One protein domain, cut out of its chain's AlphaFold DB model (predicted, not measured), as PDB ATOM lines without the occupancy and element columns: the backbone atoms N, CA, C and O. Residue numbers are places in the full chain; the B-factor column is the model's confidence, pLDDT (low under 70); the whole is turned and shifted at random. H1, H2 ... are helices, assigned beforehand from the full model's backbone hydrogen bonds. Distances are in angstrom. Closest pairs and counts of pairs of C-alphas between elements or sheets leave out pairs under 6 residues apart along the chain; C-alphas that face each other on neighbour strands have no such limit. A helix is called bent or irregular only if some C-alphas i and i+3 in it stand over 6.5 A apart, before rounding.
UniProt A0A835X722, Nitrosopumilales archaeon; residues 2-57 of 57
ATOM      1  N   LYS A   2      25.351  42.598  33.925       82.38
ATOM      2  CA  LYS A   2      26.646  42.122  33.439       82.38
ATOM      3  C   LYS A   2      26.636  42.176  31.901       82.38
ATOM      4  O   LYS A   2      25.842  42.886  31.285       82.38
ATOM      5  N   LYS A   3      27.571  41.466  31.266       83.19
ATOM      6  CA  LYS A   3      27.747  41.467  29.804       83.19
ATOM      7  C   LYS A   3      26.529  40.917  29.047       83.19
ATOM      8  O   LYS A   3      26.262  41.378  27.943       83.19
ATOM      9  N   SER A   4      25.806  39.952  29.616       86.12
ATOM     10  CA  SER A   4      24.643  39.326  28.967       86.12
ATOM     11  C   SER A   4      23.458  40.288  28.879       86.12
ATOM     12  O   SER A   4      22.865  40.453  27.820       86.12
ATOM     13  N   GLU A   5      23.200  41.015  29.960       85.88
ATOM     14  CA  GLU A   5      22.172  42.047  30.069       85.88
ATOM     15  C   GLU A   5      22.423  43.202  29.094       85.88
ATOM     16  O   GLU A   5      21.491  43.766  28.527       85.88
ATOM     17  N   MET A   6      23.692  43.524  28.829       88.00
ATOM     18  CA  MET A   6      24.046  44.556  27.854       88.00
ATOM     19  C   MET A   6      23.699  44.145  26.414       88.00
ATOM     20  O   MET A   6      23.314  44.991  25.605       88.00
ATOM     21  N   LYS A   7      23.773  42.844  26.091       89.69
ATOM     22  CA  LYS A   7      23.323  42.328  24.786       89.69
ATOM     23  C   LYS A   7      21.807  42.453  24.626       89.69
ATOM     24  O   LYS A   7      21.343  42.795  23.540       89.69
ATOM     25  N   GLU A   8      21.040  42.224  25.692       88.19
ATOM     26  CA  GLU A   8      19.585  42.429  25.674       88.19
ATOM     27  C   GLU A   8      19.217  43.900  25.455       88.19
ATOM     28  O   GLU A   8      18.369  44.199  24.614       88.19
ATOM     29  N   ILE A   9      19.915  44.829  26.114       88.44
ATOM     30  CA  ILE A   9      19.722  46.271  25.898       88.44
ATOM     31  C   ILE A   9      19.988  46.647  24.434       88.44
ATOM     32  O   ILE A   9      19.179  47.342  23.819       88.44
ATOM     33  N   ALA A  10      21.075  46.144  23.844       89.50
ATOM     34  CA  ALA A  10      21.380  46.381  22.434       89.50
ATOM     35  C   ALA A  10      20.282  45.843  21.497       89.50
ATOM     36  O   ALA A  10      19.944  46.492  20.507       89.50
ATOM     37  N   SER A  11      19.675  44.697  21.827       90.00
ATOM     38  CA  SER A  11      18.532  44.152  21.083       90.00
ATOM     39  C   SER A  11      17.301  45.062  21.163       90.00
ATOM     40  O   SER A  11      16.649  45.297  20.144       90.00
ATOM     41  N   PHE A  12      17.001  45.637  22.334       88.94
ATOM     42  CA  PHE A  12      15.908  46.606  22.467       88.94
ATOM     43  C   PHE A  12      16.156  47.873  21.642       88.94
ATOM     44  O   PHE A  12      15.243  48.344  20.967       88.94
ATOM     45  N   ILE A  13      17.389  48.388  21.633       88.19
ATOM     46  CA  ILE A  13      17.764  49.558  20.824       88.19
ATOM     47  C   ILE A  13      17.630  49.238  19.330       88.19
ATOM     48  O   ILE A  13      17.021  50.010  18.590       88.19
ATOM     49  N   LYS A  14      18.123  48.073  18.892       91.50
ATOM     50  CA  LYS A  14      17.982  47.599  17.508       91.50
ATOM     51  C   LYS A  14      16.514  47.554  17.074       91.50
ATOM     52  O   LYS A  14      16.193  48.026  15.990       91.50
ATOM     53  N   GLN A  15      15.625  47.038  17.920       87.19
ATOM     54  CA  GLN A  15      14.200  46.927  17.595       87.19
ATOM     55  C   GLN A  15      13.516  48.288  17.388       87.19
ATOM     56  O   GLN A  15      12.603  48.395  16.574       87.19
ATOM     57  N   VAL A  16      13.949  49.330  18.099       87.94
ATOM     58  CA  VAL A  16      13.398  50.686  17.933       87.94
ATOM     59  C   VAL A  16      14.009  51.384  16.717       87.94
ATOM     60  O   VAL A  16      13.288  51.980  15.924       87.94
ATOM     61  N   VAL A  17      15.334  51.313  16.561       88.31
ATOM     62  CA  VAL A  17      16.069  52.110  15.564       88.31
ATOM     63  C   VAL A  17      16.065  51.458  14.180       88.31
ATOM     64  O   VAL A  17      15.847  52.143  13.185       88.31
ATOM     65  N   ILE A  18      16.306  50.146  14.109       89.19
ATOM     66  CA  ILE A  18      16.409  49.403  12.844       89.19
ATOM     67  C   ILE A  18      15.039  48.866  12.437       89.19
ATOM     68  O   ILE A  18      14.575  49.153  11.337       89.19
ATOM     69  N   ASP A  19      14.361  48.149  13.337       86.75
ATOM     70  CA  ASP A  19      13.073  47.516  13.012       86.75
ATOM     71  C   ASP A  19      11.896  48.515  13.045       86.75
ATOM     72  O   ASP A  19      10.757  48.123  12.787       86.75
ATOM     73  N   LYS A  20      12.155  49.793  13.384       86.06
ATOM     74  CA  LYS A  20      11.173  50.891  13.506       86.06
ATOM     75  C   LYS A  20       9.921  50.511  14.305       86.06
ATOM     76  O   LYS A  20       8.828  51.011  14.039       86.06
ATOM     77  N   LYS A  21      10.060  49.612  15.284       82.62
ATOM     78  CA  LYS A  21       8.933  49.195  16.117       82.62
ATOM     79  C   LYS A  21       8.504  50.335  17.023       82.62
ATOM     80  O   LYS A  21       9.333  51.053  17.580       82.62
ATOM     81  N   ASP A  22       7.195  50.429  17.220       86.88
ATOM     82  CA  ASP A  22       6.603  51.437  18.083       86.88
ATOM     83  C   ASP A  22       7.181  51.353  19.511       86.88
ATOM     84  O   ASP A  22       7.060  50.309  20.171       86.88
ATOM     85  N   PRO A  23       7.763  52.446  20.044       83.06
ATOM     86  CA  PRO A  23       8.352  52.462  21.384       83.06
ATOM     87  C   PRO A  23       7.355  52.065  22.480       83.06
ATOM     88  O   PRO A  23       7.735  51.503  23.509       83.06
ATOM     89  N   LYS A  24       6.058  52.304  22.240       87.31
ATOM     90  CA  LYS A  24       4.949  51.946  23.139       87.31
ATOM     91  C   LYS A  24       4.856  50.444  23.408       87.31
ATOM     92  O   LYS A  24       4.499  50.052  24.514       87.31
ATOM     93  N   ILE A  25       5.218  49.608  22.435       85.94
ATOM     94  CA  ILE A  25       5.150  48.143  22.553       85.94
ATOM     95  C   ILE A  25       6.361  47.600  23.328       85.94
ATOM     96  O   ILE A  25       6.267  46.594  24.033       85.94
ATOM     97  N   ILE A  26       7.507  48.275  23.226       84.56
ATOM     98  CA  ILE A  26       8.771  47.857  23.851       84.56
ATOM     99  C   ILE A  26       8.886  48.380  25.294       84.56
ATOM    100  O   ILE A  26       9.479  47.722  26.151       84.56
ATOM    101  N   LEU A  27       8.244  49.511  25.594       86.69
ATOM    102  CA  LEU A  27       8.133  50.110  26.927       86.69
ATOM    103  C   LEU A  27       7.831  49.122  28.072       86.69
ATOM    104  O   LEU A  27       8.586  49.127  29.048       86.69
ATOM    105  N   PRO A  28       6.792  48.263  28.009       89.56
ATOM    106  CA  PRO A  28       6.500  47.321  29.091       89.56
ATOM    107  C   PRO A  28       7.636  46.317  29.330       89.56
ATOM    108  O   PRO A  28       7.926  46.010  30.485       89.56
ATOM    109  N   LYS A  29       8.329  45.874  28.270       86.56
ATOM    110  CA  LYS A  29       9.466  44.939  28.361       86.56
ATOM    111  C   LYS A  29      10.694  45.589  28.998       86.56
ATOM    112  O   LYS A  29      11.345  44.989  29.847       86.56
ATOM    113  N   ILE A  30      10.982  46.842  28.644       87.75
ATOM    114  CA  ILE A  30      12.059  47.612  29.286       87.75
ATOM    115  C   ILE A  30      11.716  47.871  30.758       87.75
ATOM    116  O   ILE A  30      12.582  47.782  31.630       87.75
ATOM    117  N   LYS A  31      10.445  48.168  31.058       88.25
ATOM    118  CA  LYS A  31       9.983  48.433  32.425       88.25
ATOM    119  C   LYS A  31      10.111  47.202  33.319       88.25
ATOM    120  O   LYS A  31      10.515  47.367  34.465       88.25
ATOM    121  N   SER A  32       9.785  46.004  32.830       88.31
ATOM    122  CA  SER A  32      10.017  44.763  33.580       88.31
ATOM    123  C   SER A  32      11.509  44.507  33.765       88.31
ATOM    124  O   SER A  32      11.944  44.354  34.897       88.31
ATOM    125  N   PHE A  33      12.300  44.601  32.694       88.75
ATOM    126  CA  PHE A  33      13.745  44.374  32.745       88.75
ATOM    127  C   PHE A  33      14.459  45.293  33.747       88.75
ATOM    128  O   PHE A  33      15.289  44.849  34.532       88.75
ATOM    129  N   ARG A  34      14.112  46.587  33.784       86.69
ATOM    130  CA  ARG A  34      14.726  47.549  34.714       86.69
ATOM    131  C   ARG A  34      14.416  47.254  36.187       86.69
ATOM    132  O   ARG A  34      15.227  47.619  37.039       86.69
ATOM    133  N   LYS A  35      13.264  46.651  36.513       85.94
ATOM    134  CA  LYS A  35      12.871  46.384  37.912       85.94
ATOM    135  C   LYS A  35      13.861  45.468  38.624       85.94
ATOM    136  O   LYS A  35      14.155  45.699  39.792       85.94
ATOM    137  N   ASP A  36      14.444  44.521  37.902       84.38
ATOM    138  CA  ASP A  36      15.368  43.542  38.478       84.38
ATOM    139  C   ASP A  36      16.748  44.149  38.810       84.38
ATOM    140  O   ASP A  36      17.551  43.549  39.523       84.38
ATOM    141  N   PHE A  37      17.025  45.379  38.353       83.50
ATOM    142  CA  PHE A  37      18.304  46.078  38.540       83.50
ATOM    143  C   PHE A  37      18.205  47.333  39.418       83.50
ATOM    144  O   PHE A  37      18.958  48.286  39.237       83.50
ATOM    145  N   GLN A  38      17.293  47.351  40.389       79.69
ATOM    146  CA  GLN A  38      17.106  48.494  41.296       79.69
ATOM    147  C   GLN A  38      18.106  48.553  42.463       79.69
ATOM    148  O   GLN A  38      18.111  49.520  43.225       79.69
ATOM    149  N   LYS A  39      18.963  47.540  42.617       80.69
ATOM    150  CA  LYS A  39      19.963  47.488  43.685       80.69
ATOM    151  C   LYS A  39      21.261  48.165  43.254       80.69
ATOM    152  O   LYS A  39      21.828  47.824  42.216       80.69
ATOM    153  N   VAL A  40      21.758  49.085  44.080       78.81
ATOM    154  CA  VAL A  40      23.062  49.714  43.850       78.81
ATOM    155  C   VAL A  40      24.156  48.737  44.269       78.81
ATOM    156  O   VAL A  40      24.196  48.251  45.400       78.81
ATOM    157  N   HIS A  41      25.047  48.429  43.337       78.62
ATOM    158  CA  HIS A  41      26.255  47.662  43.610       78.62
ATOM    159  C   HIS A  41      27.442  48.627  43.695       78.62
ATOM    160  O   HIS A  41      27.413  49.682  43.073       78.62
ATOM    161  N   TYR A  42      28.487  48.244  44.436       79.88
ATOM    162  CA  TYR A  42      29.720  49.035  44.605       79.88
ATOM    163  C   TYR A  42      29.589  50.324  45.446       79.88
ATOM    164  O   TYR A  42      30.344  51.268  45.245       79.88
ATOM    165  N   CYS A  43      28.688  50.342  46.436       76.31
ATOM    166  CA  CYS A  43      28.600  51.408  47.445       76.31
ATOM    167  C   CYS A  43      28.940  50.898  48.853       76.31
ATOM    168  O   CYS A  43      28.776  49.707  49.141       76.31
ATOM    169  N   PHE A  44      29.406  51.812  49.715       74.44
ATOM    170  CA  PHE A  44      29.695  51.542  51.129       74.44
ATOM    171  C   PHE A  44      28.418  51.273  51.929       74.44
ATOM    172  O   PHE A  44      28.364  50.305  52.684       74.44
ATOM    173  N   ASP A  45      27.370  52.067  51.698       65.25
ATOM    174  CA  ASP A  45      26.039  51.814  52.240       65.25
ATOM    175  C   ASP A  45      25.161  51.146  51.174       65.25
ATOM    176  O   ASP A  45      24.941  51.686  50.090       65.25
ATOM    177  N   LYS A  46      24.723  49.916  51.457       64.25
ATOM    178  CA  LYS A  46      23.909  49.075  50.559       64.25
ATOM    179  C   LYS A  46      22.476  48.903  51.061       64.25
ATOM    180  O   LYS A  46      21.752  48.066  50.519       64.25
ATOM    181  N   LYS A  47      22.095  49.599  52.138       65.19
ATOM    182  CA  LYS A  47      20.798  49.406  52.801       65.19
ATOM    183  C   LYS A  47      19.637  50.015  52.022       65.19
ATOM    184  O   LYS A  47      18.528  49.524  52.157       65.19
ATOM    185  N   LEU A  48      19.913  51.025  51.200       65.81
ATOM    186  CA  LEU A  48      18.921  51.720  50.386       65.81
ATOM    187  C   LEU A  48      19.001  51.263  48.924       65.81
ATOM    188  O   LEU A  48      20.085  51.137  48.345       65.81
ATOM    189  N   GLY A  49      17.845  51.006  48.316       66.69
ATOM    190  CA  GLY A  49      17.701  50.812  46.878       66.69
ATOM    191  C   GLY A  49      18.033  52.088  46.095       66.69
ATOM    192  O   GLY A  49      17.942  53.198  46.612       66.69
ATOM    193  N   ALA A  50      18.380  51.949  44.811       66.62
ATOM    194  CA  ALA A  50      18.852  53.061  43.971       66.62
ATOM    195  C   ALA A  50      17.853  54.221  43.826       66.62
ATOM    196  O   ALA A  50      18.242  55.341  43.511       66.62
ATOM    197  N   TYR A  51      16.565  53.937  44.016       69.81
ATOM    198  CA  TYR A  51      15.462  54.887  43.864       69.81
ATOM    199  C   TYR A  51      14.552  54.904  45.093       69.81
ATOM    200  O   TYR A  51      13.382  55.272  44.995       69.81
ATOM    201  N   GLU A  52      15.055  54.440  46.234       75.50
ATOM    202  CA  GLU A  52      14.274  54.420  47.460       75.50
ATOM    203  C   GLU A  52      14.091  55.852  47.971       75.50
ATOM    204  O   GLU A  52      15.055  56.605  48.122       75.50
ATOM    205  N   TYR A  53      12.839  56.261  48.180       75.50
ATOM    206  CA  TYR A  53      12.539  57.602  48.664       75.50
ATOM    207  C   TYR A  53      12.830  57.677  50.164       75.50
ATOM    208  O   TYR A  53      12.106  57.096  50.973       75.50
ATOM    209  N   VAL A  54      13.879  58.411  50.536       74.88
ATOM    210  CA  VAL A  54      14.225  58.646  51.941       74.88
ATOM    211  C   VAL A  54      13.588  59.952  52.387       74.88
ATOM    212  O   VAL A  54      13.974  61.033  51.946       74.88
ATOM    213  N   LYS A  55      12.600  59.856  53.279       70.25
ATOM    214  CA  LYS A  55      11.979  61.027  53.894       70.25
ATOM    215  C   LYS A  55      12.880  61.502  55.033       70.25
ATOM    216  O   LYS A  55      12.877  60.923  56.117       70.25
ATOM    217  N   LEU A  56      13.696  62.513  54.752       70.62
ATOM    218  CA  LEU A  56      14.445  63.231  55.776       70.62
ATOM    219  C   LEU A  56      13.445  64.120  56.525       70.62
ATOM    220  O   LEU A  56      12.624  64.788  55.896       70.62
ATOM    221  N   ARG A  57      13.438  63.972  57.847       61.88
ATOM    222  CA  ARG A  57      12.433  64.505  58.770       61.88
ATOM    223  C   ARG A  57      12.385  66.029  58.779       61.88
ATOM    224  O   ARG A  57      13.467  66.637  58.646       61.88
TER     225      ARG A  57
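AT A GLANCE: This is residues 2 to 57 of the 57 residues of a protein of Nitrosopumilales archaeon (UniProt A0A835X722). A helical hairpin of H1 and H2, its helices side by side in opposite ways, is followed by a long tail, residues 36 to 57, which winds away from the hairpin's link and makes much of the length. The printed part has 56 residues with two named helices, H1 then H2, and no named strand; the class is all helix. It is only just extended, close to loose, with a radius of gyration of the C-alphas of 15.3 A, and flat, spanning 47 by 27 by 14 A.

IN THESE COORDINATES: H1, residues 3 to 17, begins at C-alpha 3 (27.747, 41.467, 29.804) and measures 21.3 A. H2, residues 23 to 35, measures 18.2 A and ends at C-alpha 35 (12.871, 46.384, 37.912). H2 is irregular, but only just: C-alphas 25 and 28 are 6.7 A apart.

HOW THE PARTS SIT: H1, with residues 12 to 16 alone, only just touches H2, with 3 pairs of C-alphas within 8 A; the closest C-alphas, of Val 16 and Pro 23, are 6.4 A apart. They run opposite ways at a shallow tilt of 16 degrees. Every O i to N i+4 pair is within hydrogen-bond range in H1, and 6 of 9 in H2.

THE WHOLE: The C-alphas farthest apart, of Asp 19 and Arg 57, are 48.8 A apart. The printed part has no cut, and its link from H1 to H2 is tight. Residues 45 to 51 and 57 have pLDDT under 70.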